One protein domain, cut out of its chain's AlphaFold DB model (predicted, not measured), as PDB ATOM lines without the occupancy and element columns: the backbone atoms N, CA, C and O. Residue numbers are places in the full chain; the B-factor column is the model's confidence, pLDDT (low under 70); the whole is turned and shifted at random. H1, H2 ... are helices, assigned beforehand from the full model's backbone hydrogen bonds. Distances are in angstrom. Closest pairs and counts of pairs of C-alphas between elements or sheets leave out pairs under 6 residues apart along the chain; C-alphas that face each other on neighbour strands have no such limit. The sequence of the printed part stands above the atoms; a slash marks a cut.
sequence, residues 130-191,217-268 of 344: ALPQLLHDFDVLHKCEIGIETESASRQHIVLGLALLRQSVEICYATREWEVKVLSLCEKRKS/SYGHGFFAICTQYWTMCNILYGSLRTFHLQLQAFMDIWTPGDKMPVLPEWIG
ATOM      1  N   ALA A 130     241.955  -3.685 177.256       61.00
ATOM      2  CA  ALA A 130     241.459  -2.415 177.799       61.00
ATOM      3  C   ALA A 130     240.799  -2.534 179.190       61.00
ATOM      4  O   ALA A 130     240.883  -1.606 179.987       61.00
ATOM      5  N   LEU A 131     240.139  -3.658 179.502       65.00
ATOM      6  CA  LEU A 131     239.357  -3.801 180.740       65.00
ATOM      7  C   LEU A 131     240.215  -4.101 181.990       65.00
ATOM      8  O   LEU A 131     240.008  -3.427 182.998       65.00
ATOM      9  N   PRO A 132     241.180  -5.048 181.974       68.12
ATOM     10  CA  PRO A 132     242.092  -5.238 183.105       68.12
ATOM     11  C   PRO A 132     242.934  -3.994 183.395       68.12
ATOM     12  O   PRO A 132     243.105  -3.642 184.561       68.12
ATOM     13  N   GLN A 133     243.392  -3.298 182.347       69.38
ATOM     14  CA  GLN A 133     244.116  -2.035 182.492       69.38
ATOM     15  C   GLN A 133     243.236  -0.959 183.137       69.38
ATOM     16  O   GLN A 133     243.665  -0.321 184.088       69.38
ATOM     17  N   LEU A 134     241.978  -0.817 182.706       75.06
ATOM     18  CA  LEU A 134     241.053   0.153 183.293       75.06
ATOM     19  C   LEU A 134     240.791  -0.102 184.786       75.06
ATOM     20  O   LEU A 134     240.796   0.832 185.585       75.06
ATOM     21  N   LEU A 135     240.566  -1.361 185.177       72.69
ATOM     22  CA  LEU A 135     240.369  -1.717 186.587       72.69
ATOM     23  C   LEU A 135     241.634  -1.457 187.414       72.69
ATOM     24  O   LEU A 135     241.544  -0.986 188.545       72.69
ATOM     25  N   HIS A 136     242.809  -1.716 186.838       77.19
ATOM     26  CA  HIS A 136     244.079  -1.365 187.461       77.19
ATOM     27  C   HIS A 136     244.229   0.152 187.635       77.19
ATOM     28  O   HIS A 136     244.637   0.605 188.702       77.19
ATOM     29  N   ASP A 137     243.857   0.937 186.625       78.25
ATOM     30  CA  ASP A 137     243.948   2.395 186.665       78.25
ATOM     31  C   ASP A 137     243.016   2.991 187.735       78.25
ATOM     32  O   ASP A 137     243.405   3.943 188.415       78.25
ATOM     33  N   PHE A 138     241.835   2.398 187.966       79.50
ATOM     34  CA  PHE A 138     240.976   2.747 189.108       79.50
ATOM     35  C   PHE A 138     241.676   2.512 190.451       79.50
ATOM     36  O   PHE A 138     241.690   3.405 191.301       79.50
ATOM     37  N   ASP A 139     242.290   1.340 190.638       75.69
ATOM     38  CA  ASP A 139     242.998   0.998 191.878       75.69
ATOM     39  C   ASP A 139     244.218   1.899 192.116       75.69
ATOM     40  O   ASP A 139     244.499   2.290 193.253       75.69
ATOM     41  N   VAL A 140     244.969   2.220 191.056       78.44
ATOM     42  CA  VAL A 140     246.121   3.130 191.119       78.44
ATOM     43  C   VAL A 140     245.663   4.524 191.513       78.44
ATOM     44  O   VAL A 140     246.233   5.108 192.436       78.44
ATOM     45  N   LEU A 141     244.614   5.034 190.864       79.50
ATOM     46  CA  LEU A 141     244.088   6.356 191.164       79.50
ATOM     47  C   LEU A 141     243.627   6.427 192.625       79.50
ATOM     48  O   LEU A 141     244.068   7.314 193.350       79.50
ATOM     49  N   HIS A 142     242.864   5.440 193.098       76.00
ATOM     50  CA  HIS A 142     242.401   5.401 194.485       76.00
ATOM     51  C   HIS A 142     243.554   5.361 195.506       76.00
ATOM     52  O   HIS A 142     243.519   6.050 196.522       76.00
ATOM     53  N   LYS A 143     244.633   4.617 195.236       76.69
ATOM     54  CA  LYS A 143     245.815   4.600 196.121       76.69
ATOM     55  C   LYS A 143     246.545   5.942 196.161       76.69
ATOM     56  O   LYS A 143     247.078   6.308 197.207       76.69
ATOM     57  N   CYS A 144     246.582   6.666 195.044       74.38
ATOM     58  CA  CYS A 144     247.210   7.982 194.973       74.38
ATOM     59  C   CYS A 144     246.444   9.051 195.764       74.38
ATOM     60  O   CYS A 144     247.067  10.008 196.216       74.38
ATOM     61  N   GLU A 145     245.136   8.877 195.976       71.88
ATOM     62  CA  GLU A 145     244.271   9.792 196.738       71.88
ATOM     63  C   GLU A 145     244.788  10.047 198.168       71.88
ATOM     64  O   GLU A 145     244.755  11.175 198.656       71.88
ATOM     65  N   ILE A 146     245.360   9.017 198.807       69.00
ATOM     66  CA  ILE A 146     245.827   9.032 200.207       69.00
ATOM     67  C   ILE A 146     247.012   9.999 200.427       69.00
ATOM     68  O   ILE A 146     247.268  10.410 201.555       69.00
ATOM     69  N   GLY A 147     247.735  10.381 199.367       72.12
ATOM     70  CA  GLY A 147     248.931  11.235 199.445       72.12
ATOM     71  C   GLY A 147     248.752  12.667 198.931       72.12
ATOM     72  O   GLY A 147     249.749  13.366 198.747       72.12
ATOM     73  N   ILE A 148     247.527  13.101 198.622       78.81
ATOM     74  CA  ILE A 148     247.290  14.414 198.003       78.81
ATOM     75  C   ILE A 148     247.145  15.497 199.074       78.81
ATOM     76  O   ILE A 148     246.127  15.586 199.752       78.81
ATOM     77  N   GLU A 149     248.149  16.372 199.165       79.69
ATOM     78  CA  GLU A 149     248.166  17.489 200.126       79.69
ATOM     79  C   GLU A 149     247.992  18.872 199.472       79.69
ATOM     80  O   GLU A 149     247.759  19.861 200.165       79.69
ATOM     81  N   THR A 150     248.104  18.976 198.141       84.44
ATOM     82  CA  THR A 150     248.100  20.270 197.432       84.44
ATOM     83  C   THR A 150     246.924  20.416 196.473       84.44
ATOM     84  O   THR A 150     246.530  19.461 195.805       84.44
ATOM     85  N   GLU A 151     246.425  21.647 196.327       82.44
ATOM     86  CA  GLU A 151     245.335  21.980 195.394       82.44
ATOM     87  C   GLU A 151     245.701  21.685 193.924       82.44
ATOM     88  O   GLU A 151     244.863  21.300 193.113       82.44
ATOM     89  N   SER A 152     246.978  21.833 193.557       84.88
ATOM     90  CA  SER A 152     247.449  21.503 192.205       84.88
ATOM     91  C   SER A 152     247.382  19.995 191.933       84.88
ATOM     92  O   SER A 152     246.890  19.570 190.886       84.88
ATOM     93  N   ALA A 153     247.820  19.174 192.896       85.19
ATOM     94  CA  ALA A 153     247.766  17.720 192.785       85.19
ATOM     95  C   ALA A 153     246.321  17.194 192.802       85.19
ATOM     96  O   ALA A 153     246.001  16.286 192.035       85.19
ATOM     97  N   SER A 154     245.427  17.794 193.598       86.44
ATOM     98  CA  SER A 154     244.010  17.407 193.612       86.44
ATOM     99  C   SER A 154     243.316  17.729 192.287       86.44
ATOM    100  O   SER A 154     242.599  16.883 191.757       86.44
ATOM    101  N   ARG A 155     243.599  18.883 191.668       87.25
ATOM    102  CA  ARG A 155     243.082  19.205 190.325       87.25
ATOM    103  C   ARG A 155     243.565  18.223 189.259       87.25
ATOM    104  O   ARG A 155     242.771  17.802 188.422       87.25
ATOM    105  N   GLN A 156     244.840  17.834 189.283       86.62
ATOM    106  CA  GLN A 156     245.367  16.822 188.358       86.62
ATOM    107  C   GLN A 156     244.695  15.458 188.562       86.62
ATOM    108  O   GLN A 156     244.319  14.810 187.585       86.62
ATOM    109  N   HIS A 157     244.487  15.059 189.817       87.94
ATOM    110  CA  HIS A 157     243.777  13.831 190.164       87.94
ATOM    111  C   HIS A 157     242.328  13.841 189.656       87.94
ATOM    112  O   HIS A 157     241.895  12.873 189.034       87.94
ATOM    113  N   ILE A 158     241.606  14.956 189.822       90.50
ATOM    114  CA  ILE A 158     240.240  15.123 189.300       90.50
ATOM    115  C   ILE A 158     240.223  15.020 187.772       90.50
ATOM    116  O   ILE A 158     239.394  14.304 187.216       90.50
ATOM    117  N   VAL A 159     241.145  15.693 187.076       91.75
ATOM    118  CA  VAL A 159     241.233  15.631 185.606       91.75
ATOM    119  C   VAL A 159     241.462  14.197 185.127       91.75
ATOM    120  O   VAL A 159     240.780  13.749 184.202       91.75
ATOM    121  N   LEU A 160     242.378  13.466 185.767       90.56
ATOM    122  CA  LEU A 160     242.652  12.069 185.442       90.56
ATOM    123  C   LEU A 160     241.438  11.175 185.737       90.56
ATOM    124  O   LEU A 160     241.048  10.372 184.891       90.56
ATOM    125  N   GLY A 161     240.791  11.364 186.888       91.12
ATOM    126  CA  GLY A 161     239.602  10.606 187.264       91.12
ATOM    127  C   GLY A 161     238.429  10.823 186.309       91.12
ATOM    128  O   GLY A 161     237.781   9.865 185.891       91.12
ATOM    129  N   LEU A 162     238.198  12.064 185.876       93.69
ATOM    130  CA  LEU A 162     237.171  12.382 184.883       93.69
ATOM    131  C   LEU A 162     237.494  11.796 183.502       93.69
ATOM    132  O   LEU A 162     236.574  11.402 182.782       93.69
ATOM    133  N   ALA A 163     238.771  11.724 183.118       91.44
ATOM    134  CA  ALA A 163     239.185  11.078 181.873       91.44
ATOM    135  C   ALA A 163     238.921   9.563 181.911       91.44
ATOM    136  O   ALA A 163     238.288   9.035 180.994       91.44
ATOM    137  N   LEU A 164     239.309   8.890 183.000       90.06
ATOM    138  CA  LEU A 164     239.039   7.462 183.207       90.06
ATOM    139  C   LEU A 164     237.535   7.166 183.249       90.06
ATOM    140  O   LEU A 164     237.074   6.200 182.639       90.06
ATOM    141  N   LEU A 165     236.745   8.027 183.899       92.56
ATOM    142  CA  LEU A 165     235.287   7.910 183.924       92.56
ATOM    143  C   LEU A 165     234.701   7.921 182.503       92.56
ATOM    144  O   LEU A 165     233.862   7.083 182.179       92.56
ATOM    145  N   ARG A 166     235.155   8.840 181.640       92.19
ATOM    146  CA  ARG A 166     234.690   8.929 180.245       92.19
ATOM    147  C   ARG A 166     235.036   7.674 179.451       92.19
ATOM    148  O   ARG A 166     234.141   7.093 178.846       92.19
ATOM    149  N   GLN A 167     236.285   7.220 179.522       89.44
ATOM    150  CA  GLN A 167     236.727   5.997 178.845       89.44
ATOM    151  C   GLN A 167     235.912   4.771 179.292       89.44
ATOM    152  O   GLN A 167     235.501   3.943 178.480       89.44
ATOM    153  N   SER A 168     235.614   4.681 180.587       88.38
ATOM    154  CA  SER A 168     234.785   3.608 181.145       88.38
ATOM    155  C   SER A 168     233.365   3.626 180.586       88.38
ATOM    156  O   SER A 168     232.813   2.580 180.245       88.38
ATOM    157  N   VAL A 169     232.770   4.816 180.471       92.38
ATOM    158  CA  VAL A 169     231.433   4.993 179.895       92.38
ATOM    159  C   VAL A 169     231.421   4.612 178.413       92.38
ATOM    160  O   VAL A 169     230.487   3.945 177.973       92.38
ATOM    161  N   GLU A 170     232.461   4.951 177.650       90.44
ATOM    162  CA  GLU A 170     232.604   4.530 176.248       90.44
ATOM    163  C   GLU A 170     232.653   3.000 176.110       90.44
ATOM    164  O   GLU A 170     231.945   2.430 175.277       90.44
ATOM    165  N   ILE A 171     233.399   2.311 176.981       87.12
ATOM    166  CA  ILE A 171     233.423   0.839 177.028       87.12
ATOM    167  C   ILE A 171     232.032   0.276 177.371       87.12
ATOM    168  O   ILE A 171     231.601  -0.726 176.789       87.12
ATOM    169  N   CYS A 172     231.283   0.927 178.267       90.00
ATOM    170  CA  CYS A 172     229.905   0.530 178.571       90.00
ATOM    171  C   CYS A 172     228.993   0.655 177.338       90.00
ATOM    172  O   CYS A 172     228.170  -0.224 177.091       90.00
ATOM    173  N   TYR A 173     229.139   1.712 176.535       91.19
ATOM    174  CA  TYR A 173     228.380   1.846 175.288       91.19
ATOM    175  C   TYR A 173     228.768   0.780 174.263       91.19
ATOM    176  O   TYR A 173     227.882   0.132 173.711       91.19
ATOM    177  N   ALA A 174     230.062   0.519 174.069       85.75
ATOM    178  CA  ALA A 174     230.529  -0.511 173.138       85.75
ATOM    179  C   ALA A 174     230.024  -1.919 173.512       85.75
ATOM    180  O   ALA A 174     229.600  -2.696 172.655       85.75
ATOM    181  N   THR A 175     230.017  -2.251 174.807       84.56
ATOM    182  CA  THR A 175     229.472  -3.528 175.301       84.56
ATOM    183  C   THR A 175     227.956  -3.622 175.109       84.56
ATOM    184  O   THR A 175     227.446  -4.694 174.783       84.56
ATOM    185  N   ARG A 176     227.225  -2.509 175.234       88.75
ATOM    186  CA  ARG A 176     225.789  -2.454 174.926       88.75
ATOM    187  C   ARG A 176     225.498  -2.578 173.427       88.75
ATOM    188  O   ARG A 176     224.566  -3.276 173.043       88.75
ATOM    189  N   GLU A 177     226.293  -1.948 172.568       84.75
ATOM    190  CA  GLU A 177     226.165  -2.094 171.111       84.75
ATOM    191  C   GLU A 177     226.351  -3.548 170.666       84.75
ATOM    192  O   GLU A 177     225.622  -4.033 169.796       84.75
ATOM    193  N   TRP A 178     227.293  -4.264 171.289       87.88
ATOM    194  CA  TRP A 178     227.458  -5.699 171.074       87.88
ATOM    195  C   TRP A 178     226.175  -6.471 171.415       87.88
ATOM    196  O   TRP A 178     225.711  -7.253 170.585       87.88
ATOM    197  N   GLU A 179     225.564  -6.213 172.575       88.00
ATOM    198  CA  GLU A 179     224.318  -6.873 172.991       88.00
ATOM    199  C   GLU A 179     223.181  -6.616 171.995       88.00
ATOM    200  O   GLU A 179     222.560  -7.565 171.512       88.00
ATOM    201  N   VAL A 180     222.965  -5.356 171.606       86.94
ATOM    202  CA  VAL A 180     221.946  -4.974 170.612       86.94
ATOM    203  C   VAL A 180     222.169  -5.703 169.286       86.94
ATOM    204  O   VAL A 180     221.229  -6.219 168.672       86.94
ATOM    205  N   LYS A 181     223.424  -5.797 168.834       82.81
ATOM    206  CA  LYS A 181     223.765  -6.504 167.598       82.81
ATOM    207  C   LYS A 181     223.460  -7.996 167.706       82.81
ATOM    208  O   LYS A 181     222.864  -8.545 166.778       82.81
ATOM    209  N   VAL A 182     223.826  -8.642 168.813       82.81
ATOM    210  CA  VAL A 182     223.543 -10.067 169.047       82.81
ATOM    211  C   VAL A 182     222.037 -10.323 169.093       82.81
ATOM    212  O   VAL A 182     221.564 -11.234 168.414       82.81
ATOM    213  N   LEU A 183     221.270  -9.481 169.787       85.88
ATOM    214  CA  LEU A 183     219.808  -9.578 169.831       85.88
ATOM    215  C   LEU A 183     219.182  -9.499 168.441       85.88
ATOM    216  O   LEU A 183     218.383 -10.361 168.074       85.88
ATOM    217  N   SER A 184     219.628  -8.548 167.617       82.94
ATOM    218  CA  SER A 184     219.135  -8.422 166.242       82.94
ATOM    219  C   SER A 184     219.385  -9.682 165.398       82.94
ATOM    220  O   SER A 184     218.585 -10.022 164.524       82.94
ATOM    221  N   LEU A 185     220.486 -10.404 165.650       80.81
ATOM    222  CA  LEU A 185     220.794 -11.666 164.975       80.81
ATOM    223  C   LEU A 185     219.885 -12.795 165.476       80.81
ATOM    224  O   LEU A 185     219.369 -13.569 164.666       80.81
ATOM    225  N   CYS A 186     219.636 -12.858 166.785       81.44
ATOM    226  CA  CYS A 186     218.708 -13.812 167.387       81.44
ATOM    227  C   CYS A 186     217.273 -13.642 166.855       81.44
ATOM    228  O   CYS A 186     216.604 -14.632 166.556       81.44
ATOM    229  N   GLU A 187     216.800 -12.408 166.681       83.94
ATOM    230  CA  GLU A 187     215.461 -12.118 166.154       83.94
ATOM    231  C   GLU A 187     215.319 -12.444 164.659       83.94
ATOM    232  O   GLU A 187     214.329 -13.052 164.231       83.94
ATOM    233  N   LYS A 188     216.330 -12.097 163.852       79.25
ATOM    234  CA  LYS A 188     216.382 -12.458 162.423       79.25
ATOM    235  C   LYS A 188     216.325 -13.969 162.219       79.25
ATOM    236  O   LYS A 188     215.680 -14.447 161.288       79.25
ATOM    237  N   ARG A 189     216.952 -14.738 163.109       70.81
ATOM    238  CA  ARG A 189     216.877 -16.197 163.054       70.81
ATOM    239  C   ARG A 189     215.492 -16.715 163.434       70.81
ATOM    240  O   ARG A 189     214.915 -17.487 162.675       70.81
ATOM    241  N   LYS A 190     214.913 -16.227 164.535       74.81
ATOM    242  CA  LYS A 190     213.562 -16.627 164.968       74.81
ATOM    243  C   LYS A 190     212.508 -16.390 163.880       74.81
ATOM    244  O   LYS A 190     211.598 -17.193 163.730       74.81
ATOM    245  N   SER A 191     212.637 -15.311 163.108       68.88
ATOM    246  CA  SER A 191     211.745 -15.025 161.975       68.88
ATOM    247  C   SER A 191     211.989 -15.905 160.743       68.88
ATOM    248  O   SER A 191     211.058 -16.113 159.971       68.88
ATOM    249  N   SER A 217     218.453 -20.932 174.060       77.25
ATOM    250  CA  SER A 217     217.834 -21.459 172.835       77.25
ATOM    251  C   SER A 217     218.840 -21.742 171.719       77.25
ATOM    252  O   SER A 217     218.496 -22.386 170.733       77.25
ATOM    253  N   TYR A 218     220.084 -21.276 171.860       71.31
ATOM    254  CA  TYR A 218     221.118 -21.357 170.819       71.31
ATOM    255  C   TYR A 218     222.331 -22.218 171.210       71.31
ATOM    256  O   TYR A 218     223.392 -22.107 170.598       71.31
ATOM    257  N   GLY A 219     222.164 -23.100 172.200       72.75
ATOM    258  CA  GLY A 219     223.180 -24.058 172.643       72.75
ATOM    259  C   GLY A 219     224.076 -23.559 173.780       72.75
ATOM    260  O   GLY A 219     224.092 -22.379 174.139       72.75
ATOM    261  N   HIS A 220     224.836 -24.488 174.361       73.81
ATOM    262  CA  HIS A 220     225.602 -24.272 175.592       73.81
ATOM    263  C   HIS A 220     226.778 -23.291 175.439       73.81
ATOM    264  O   HIS A 220     227.082 -22.550 176.371       73.81
ATOM    265  N   GLY A 221     227.398 -23.216 174.255       70.12
ATOM    266  CA  GLY A 221     228.443 -22.226 173.972       70.12
ATOM    267  C   GLY A 221     227.906 -20.792 173.909       70.12
ATOM    268  O   GLY A 221     228.521 -19.877 174.448       70.12
ATOM    269  N   PHE A 222     226.739 -20.582 173.290       76.50
ATOM    270  CA  PHE A 222     226.123 -19.251 173.227       76.50
ATOM    271  C   PHE A 222     225.688 -18.795 174.620       76.50
ATOM    272  O   PHE A 222     225.982 -17.676 175.037       76.50
ATOM    273  N   PHE A 223     225.079 -19.714 175.369       83.12
ATOM    274  CA  PHE A 223     224.763 -19.533 176.778       83.12
ATOM    275  C   PHE A 223     225.984 -19.076 177.597       83.12
ATOM    276  O   PHE A 223     225.907 -18.076 178.315       83.12
ATOM    277  N   ALA A 224     227.129 -19.748 177.434       79.69
ATOM    278  CA  ALA A 224     228.387 -19.393 178.091       79.69
ATOM    279  C   ALA A 224     228.789 -17.935 177.834       79.69
ATOM    280  O   ALA A 224     229.068 -17.189 178.772       79.69
ATOM    281  N   ILE A 225     228.766 -17.515 176.568       80.38
ATOM    282  CA  ILE A 225     229.148 -16.161 176.158       80.38
ATOM    283  C   ILE A 225     228.205 -15.123 176.772       80.38
ATOM    284  O   ILE A 225     228.680 -14.133 177.324       80.38
ATOM    285  N   CYS A 226     226.888 -15.356 176.744       87.12
ATOM    286  CA  CYS A 226     225.918 -14.460 177.381       87.12
ATOM    287  C   CYS A 226     226.185 -14.309 178.887       87.12
ATOM    288  O   CYS A 226     226.195 -13.195 179.406       87.12
ATOM    289  N   THR A 227     226.462 -15.412 179.588       88.94
ATOM    290  CA  THR A 227     226.743 -15.357 181.033       88.94
ATOM    291  C   THR A 227     228.065 -14.663 181.361       88.94
ATOM    292  O   THR A 227     228.120 -13.881 182.312       88.94
ATOM    293  N   GLN A 228     229.116 -14.863 180.559       84.69
ATOM    294  CA  GLN A 228     230.379 -14.131 180.702       84.69
ATOM    295  C   GLN A 228     230.201 -12.638 180.422       84.69
ATOM    296  O   GLN A 228     230.715 -11.813 181.174       84.69
ATOM    297  N   TYR A 229     229.427 -12.288 179.394       88.25
ATOM    298  CA  TYR A 229     229.065 -10.907 179.096       88.25
ATOM    299  C   TYR A 229     228.388 -10.231 180.296       88.25
ATOM    300  O   TYR A 229     228.845  -9.178 180.742       88.25
ATOM    301  N   TRP A 230     227.361 -10.857 180.884       93.25
ATOM    302  CA  TRP A 230     226.706 -10.311 182.078       93.25
ATOM    303  C   TRP A 230     227.650 -10.229 183.274       93.25
ATOM    304  O   TRP A 230     227.582  -9.272 184.040       93.25
ATOM    305  N   THR A 231     228.568 -11.183 183.420       89.25
ATOM    306  CA  THR A 231     229.570 -11.159 184.495       89.25
ATOM    307  C   THR A 231     230.486  -9.946 184.356       89.25
ATOM    308  O   THR A 231     230.676  -9.200 185.315       89.25
ATOM    309  N   MET A 232     230.989  -9.693 183.144       87.00
ATOM    310  CA  MET A 232     231.801  -8.513 182.851       87.00
ATOM    311  C   MET A 232     231.022  -7.219 183.079       87.00
ATOM    312  O   MET A 232     231.557  -6.290 183.679       87.00
ATOM    313  N   CYS A 233     229.752  -7.165 182.672       90.38
ATOM    314  CA  CYS A 233     228.890  -6.013 182.921       90.38
ATOM    315  C   CYS A 233     228.649  -5.794 184.420       90.38
ATOM    316  O   CYS A 233     228.742  -4.664 184.888       90.38
ATOM    317  N   ASN A 234     228.397  -6.852 185.198       91.31
ATOM    318  CA  ASN A 234     228.218  -6.743 186.646       91.31
ATOM    319  C   ASN A 234     229.459  -6.137 187.321       91.31
ATOM    320  O   ASN A 234     229.330  -5.183 188.089       91.31
ATOM    321  N   ILE A 235     230.652  -6.638 186.981       86.19
ATOM    322  CA  ILE A 235     231.923  -6.140 187.523       86.19
ATOM    323  C   ILE A 235     232.165  -4.699 187.074       86.19
ATOM    324  O   ILE A 235     232.355  -3.824 187.915       86.19
ATOM    325  N   LEU A 236     232.124  -4.431 185.766       87.62
ATOM    326  CA  LEU A 236     232.417  -3.112 185.208       87.62
ATOM    327  C   LEU A 236     231.452  -2.052 185.746       87.62
ATOM    328  O   LEU A 236     231.896  -1.007 186.212       87.62
ATOM    329  N   TYR A 237     230.145  -2.317 185.727       92.81
ATOM    330  CA  TYR A 237     229.143  -1.354 186.186       92.81
ATOM    331  C   TYR A 237     229.223  -1.140 187.702       92.81
ATOM    332  O   TYR A 237     229.055  -0.015 188.171       92.81
ATOM    333  N   GLY A 238     229.515  -2.191 188.475       88.56
ATOM    334  CA  GLY A 238     229.727  -2.093 189.920       88.56
ATOM    335  C   GLY A 238     230.962  -1.263 190.279       88.56
ATOM    336  O   GLY A 238     230.872  -0.344 191.100       88.56
ATOM    337  N   SER A 239     232.092  -1.533 189.621       87.19
ATOM    338  CA  SER A 239     233.338  -0.783 189.800       87.19
ATOM    339  C   SER A 239     233.180   0.670 189.365       87.19
ATOM    340  O   SER A 239     233.540   1.568 190.118       87.19
ATOM    341  N   LEU A 240     232.558   0.921 188.210       90.81
ATOM    342  CA  LEU A 240     232.324   2.270 187.694       90.81
ATOM    343  C   LEU A 240     231.430   3.101 188.622       90.81
ATOM    344  O   LEU A 240     231.711   4.275 188.839       90.81
ATOM    345  N   ARG A 241     230.378   2.513 189.208       91.06
ATOM    346  CA  ARG A 241     229.546   3.219 190.197       91.06
ATOM    347  C   ARG A 241     230.304   3.530 191.479       91.06
ATOM    348  O   ARG A 241     230.170   4.629 192.003       91.06
ATOM    349  N   THR A 242     231.098   2.583 191.972       88.88
ATOM    350  CA  THR A 242     231.940   2.807 193.156       88.88
ATOM    351  C   THR A 242     232.931   3.938 192.899       88.88
ATOM    352  O   THR A 242     232.990   4.888 193.673       88.88
ATOM    353  N   PHE A 243     233.627   3.873 191.765       89.81
ATOM    354  CA  PHE A 243     234.579   4.884 191.331       89.81
ATOM    355  C   PHE A 243     233.927   6.260 191.160       89.81
ATOM    356  O   PHE A 243     234.462   7.264 191.616       89.81
ATOM    357  N   HIS A 244     232.739   6.314 190.552       93.06
ATOM    358  CA  HIS A 244     231.974   7.550 190.388       93.06
ATOM    359  C   HIS A 244     231.622   8.194 191.733       93.06
ATOM    360  O   HIS A 244     231.859   9.386 191.904       93.06
ATOM    361  N   LEU A 245     231.143   7.411 192.704       91.00
ATOM    362  CA  LEU A 245     230.834   7.905 194.049       91.00
ATOM    363  C   LEU A 245     232.086   8.391 194.792       91.00
ATOM    364  O   LEU A 245     232.039   9.427 195.452       91.00
ATOM    365  N   GLN A 246     233.201   7.665 194.675       89.94
ATOM    366  CA  GLN A 246     234.478   8.051 195.281       89.94
ATOM    367  C   GLN A 246     235.012   9.354 194.680       89.94
ATOM    368  O   GLN A 246     235.327  10.286 195.414       89.94
ATOM    369  N   LEU A 247     235.041   9.457 193.349       90.56
ATOM    370  CA  LEU A 247     235.489  10.662 192.659       90.56
ATOM    371  C   LEU A 247     234.579  11.858 192.969       90.56
ATOM    372  O   LEU A 247     235.078  12.961 193.170       90.56
ATOM    373  N   GLN A 248     233.263  11.645 193.072       92.31
ATOM    374  CA  GLN A 248     232.336  12.691 193.500       92.31
ATOM    375  C   GLN A 248     232.645  13.165 194.927       92.31
ATOM    376  O   GLN A 248     232.783  14.366 195.140       92.31
ATOM    377  N   ALA A 249     232.826  12.247 195.880       90.19
ATOM    378  CA  ALA A 249     233.182  12.600 197.255       90.19
ATOM    379  C   ALA A 249     234.515  13.366 197.332       90.19
ATOM    380  O   ALA A 249     234.636  14.323 198.095       90.19
ATOM    381  N   PHE A 250     235.500  12.993 196.509       89.12
ATOM    382  CA  PHE A 250     236.768  13.715 196.405       89.12
ATOM    383  C   PHE A 250     236.586  15.129 195.825       89.12
ATOM    384  O   PHE A 250     237.138  16.099 196.351       89.12
ATOM    385  N   MET A 251     235.785  15.273 194.765       91.50
ATOM    386  CA  MET A 251     235.458  16.572 194.167       91.50
ATOM    387  C   MET A 251     234.693  17.482 195.134       91.50
ATOM    388  O   MET A 251     234.968  18.679 195.170       91.50
ATOM    389  N   ASP A 252     233.790  16.935 195.950       91.12
ATOM    390  CA  ASP A 252     233.038  17.700 196.952       91.12
ATOM    391  C   ASP A 252     233.963  18.345 198.004       91.12
ATOM    392  O   ASP A 252     233.641  19.404 198.546       91.12
ATOM    393  N   ILE A 253     235.133  17.745 198.264       89.44
ATOM    394  CA  ILE A 253     236.155  18.278 199.178       89.44
ATOM    395  C   ILE A 253     236.989  19.376 198.505       89.44
ATOM    396  O   ILE A 253     237.199  20.440 199.089       89.44
ATOM    397  N   TRP A 254     237.501  19.120 197.296       89.12
ATOM    398  CA  TRP A 254     238.540  19.957 196.676       89.12
ATOM    399  C   TRP A 254     238.018  21.002 195.689       89.12
ATOM    400  O   TRP A 254     238.664  22.029 195.478       89.12
ATOM    401  N   THR A 255     236.866  20.755 195.078       88.31
ATOM    402  CA  THR A 255     236.236  21.617 194.069       88.31
ATOM    403  C   THR A 255     234.724  21.698 194.314       88.31
ATOM    404  O   THR A 255     233.931  21.275 193.465       88.31
ATOM    405  N   PRO A 256     234.286  22.211 195.481       84.88
ATOM    406  CA  PRO A 256     232.873  22.246 195.833       84.88
ATOM    407  C   PRO A 256     232.082  23.090 194.824       84.88
ATOM    408  O   PRO A 256     232.390  24.258 194.588       84.88
ATOM    409  N   GLY A 257     231.041  22.494 194.241       81.56
ATOM    410  CA  GLY A 257     230.181  23.129 193.236       81.56
ATOM    411  C   GLY A 257     230.489  22.745 191.787       81.56
ATOM    412  O   GLY A 257     229.644  22.986 190.918       81.56
ATOM    413  N   ASP A 258     231.628  22.099 191.521       87.44
ATOM    414  CA  ASP A 258     231.890  21.504 190.210       87.44
ATOM    415  C   ASP A 258     230.948  20.318 189.963       87.44
ATOM    416  O   ASP A 258     230.624  19.531 190.855       87.44
ATOM    417  N   LYS A 259     230.464  20.193 188.722       84.88
ATOM    418  CA  LYS A 259     229.461  19.183 188.366       84.88
ATOM    419  C   LYS A 259     230.118  17.892 187.900       84.88
ATOM    420  O   LYS A 259     230.711  17.843 186.823       84.88
ATOM    421  N   MET A 260     229.911  16.830 188.670       89.69
ATOM    422  CA  MET A 260     230.235  15.466 188.266       89.69
ATOM    423  C   MET A 260     229.378  15.040 187.056       89.69
ATOM    424  O   MET A 260     228.164  15.276 187.056       89.69
ATOM    425  N   PRO A 261     229.955  14.393 186.023       89.81
ATOM    426  CA  PRO A 261     229.173  13.804 184.943       89.81
ATOM    427  C   PRO A 261     228.162  12.785 185.479       89.81
ATOM    428  O   PRO A 261     228.491  11.942 186.315       89.81
ATOM    429  N   VAL A 262     226.926  12.852 184.986       89.62
ATOM    430  CA  VAL A 262     225.866  11.915 185.377       89.62
ATOM    431  C   VAL A 262     226.094  10.581 184.672       89.62
ATOM    432  O   VAL A 262     226.213  10.537 183.446       89.62
ATOM    433  N   LEU A 263     226.132   9.492 185.441       91.75
ATOM    434  CA  LEU A 263     226.138   8.149 184.873       91.75
ATOM    435  C   LEU A 263     224.742   7.794 184.339       91.75
ATOM    436  O   LEU A 263     223.757   7.988 185.053       91.75
ATOM    437  N   PRO A 264     224.637   7.238 183.120       92.75
ATOM    438  CA  PRO A 264     223.376   6.715 182.616       92.75
ATOM    439  C   PRO A 264     222.764   5.668 183.555       92.75
ATOM    440  O   PRO A 264     223.460   4.776 184.041       92.75
ATOM    441  N   GLU A 265     221.446   5.729 183.762       89.25
ATOM    442  CA  GLU A 265     220.740   4.858 184.716       89.25
ATOM    443  C   GLU A 265     220.910   3.362 184.412       89.25
ATOM    444  O   GLU A 265     221.030   2.552 185.333       89.25
ATOM    445  N   TRP A 266     220.991   3.010 183.125       89.38
ATOM    446  CA  TRP A 266     221.154   1.635 182.647       89.38
ATOM    447  C   TRP A 266     222.525   1.024 182.980       89.38
ATOM    448  O   TRP A 266     222.661  -0.198 182.961       89.38
ATOM    449  N   ILE A 267     223.532   1.837 183.319       93.00
ATOM    450  CA  ILE A 267     224.830   1.357 183.810       93.00
ATOM    451  C   ILE A 267     224.654   0.985 185.285       93.00
ATOM    452  O   ILE A 267     224.952   1.753 186.205       93.00
ATOM    453  N   GLY A 268     224.083  -0.191 185.521       90.62
ATOM    454  CA  GLY A 268     223.795  -0.715 186.849       90.62
ATOM    455  C   GLY A 268     224.170  -2.191 186.948       90.62
ATOM    456  O   GLY A 268     223.753  -2.969 186.093       90.62
TER     457      GLY A 268
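This is residues 130 to 191 and 217 to 268 of the 344 residues of an uncharacterized protein of Aureobasidium pullulans (UniProt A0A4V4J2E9). Two long helices, H2 and H3, run side by side in opposite directions as a rod, and the shorter H1 lies alongside part of it, making a loose three-helix bundle. After H3, residues 255 to 268 fold back along the rod without a named element, while residues 219 to 225, at the other end of H3, stick out. The printed part has 114 residues, with three named helices in the order H1, H2, H3 and no named strand; the class is all helix. The whole is loose, with a radius of gyration of the C-alphas of 17.8 A, and spans 61 by 24 by 17 A.

The longest helix, H2, residues 151 to 191, touches H3, residues 220 to 254, closest at the C-alphas of Ser 154 and Trp 254, 6.8 A apart. They run opposite ways at a shallow tilt of 25 degrees. With residues 157 to 168 alone, H2 also touches H1, residues 130 to 145; their closest C-alphas, of Leu 141 and Gly 161, are 7.3 A apart. H1 and H2 form a helical hairpin, running opposite ways at a shallow tilt of 26 degrees. H1 and H3 are close but not clearly touching, their closest C-alphas, of Phe 138 and Phe 243, being 7.1 A apart; they run the same way at a shallow tilt of 24 degrees. The three form an up-and-down bundle, each helix running against the one before it in the chain. In H1, H2 and H3 every O i to N i+4 pair is within hydrogen-bond range.

H2 measures 60.1 A from C-alpha 151 at (245.335, 21.980, 195.394) to C-alpha 191. H3 measures 50.7 A and ends with C-alpha 254 at (238.540, 19.957, 196.676). H1 measures 22.7 A and begins with C-alpha 130 at (241.459, -2.415, 177.799).

The two C-alphas farthest apart, of Glu 149 and Ser 191, are 62.0 A apart. Residues 192 to 216 are not printed, and C-alphas 191 and 217 are 14.0 A apart across this cut, in the link from H2 to H3. The link from H1 to H2 is tight. The mean pLDDT of the printed part is 84.4; residues 130 to 133, 146 and 191 are under 70.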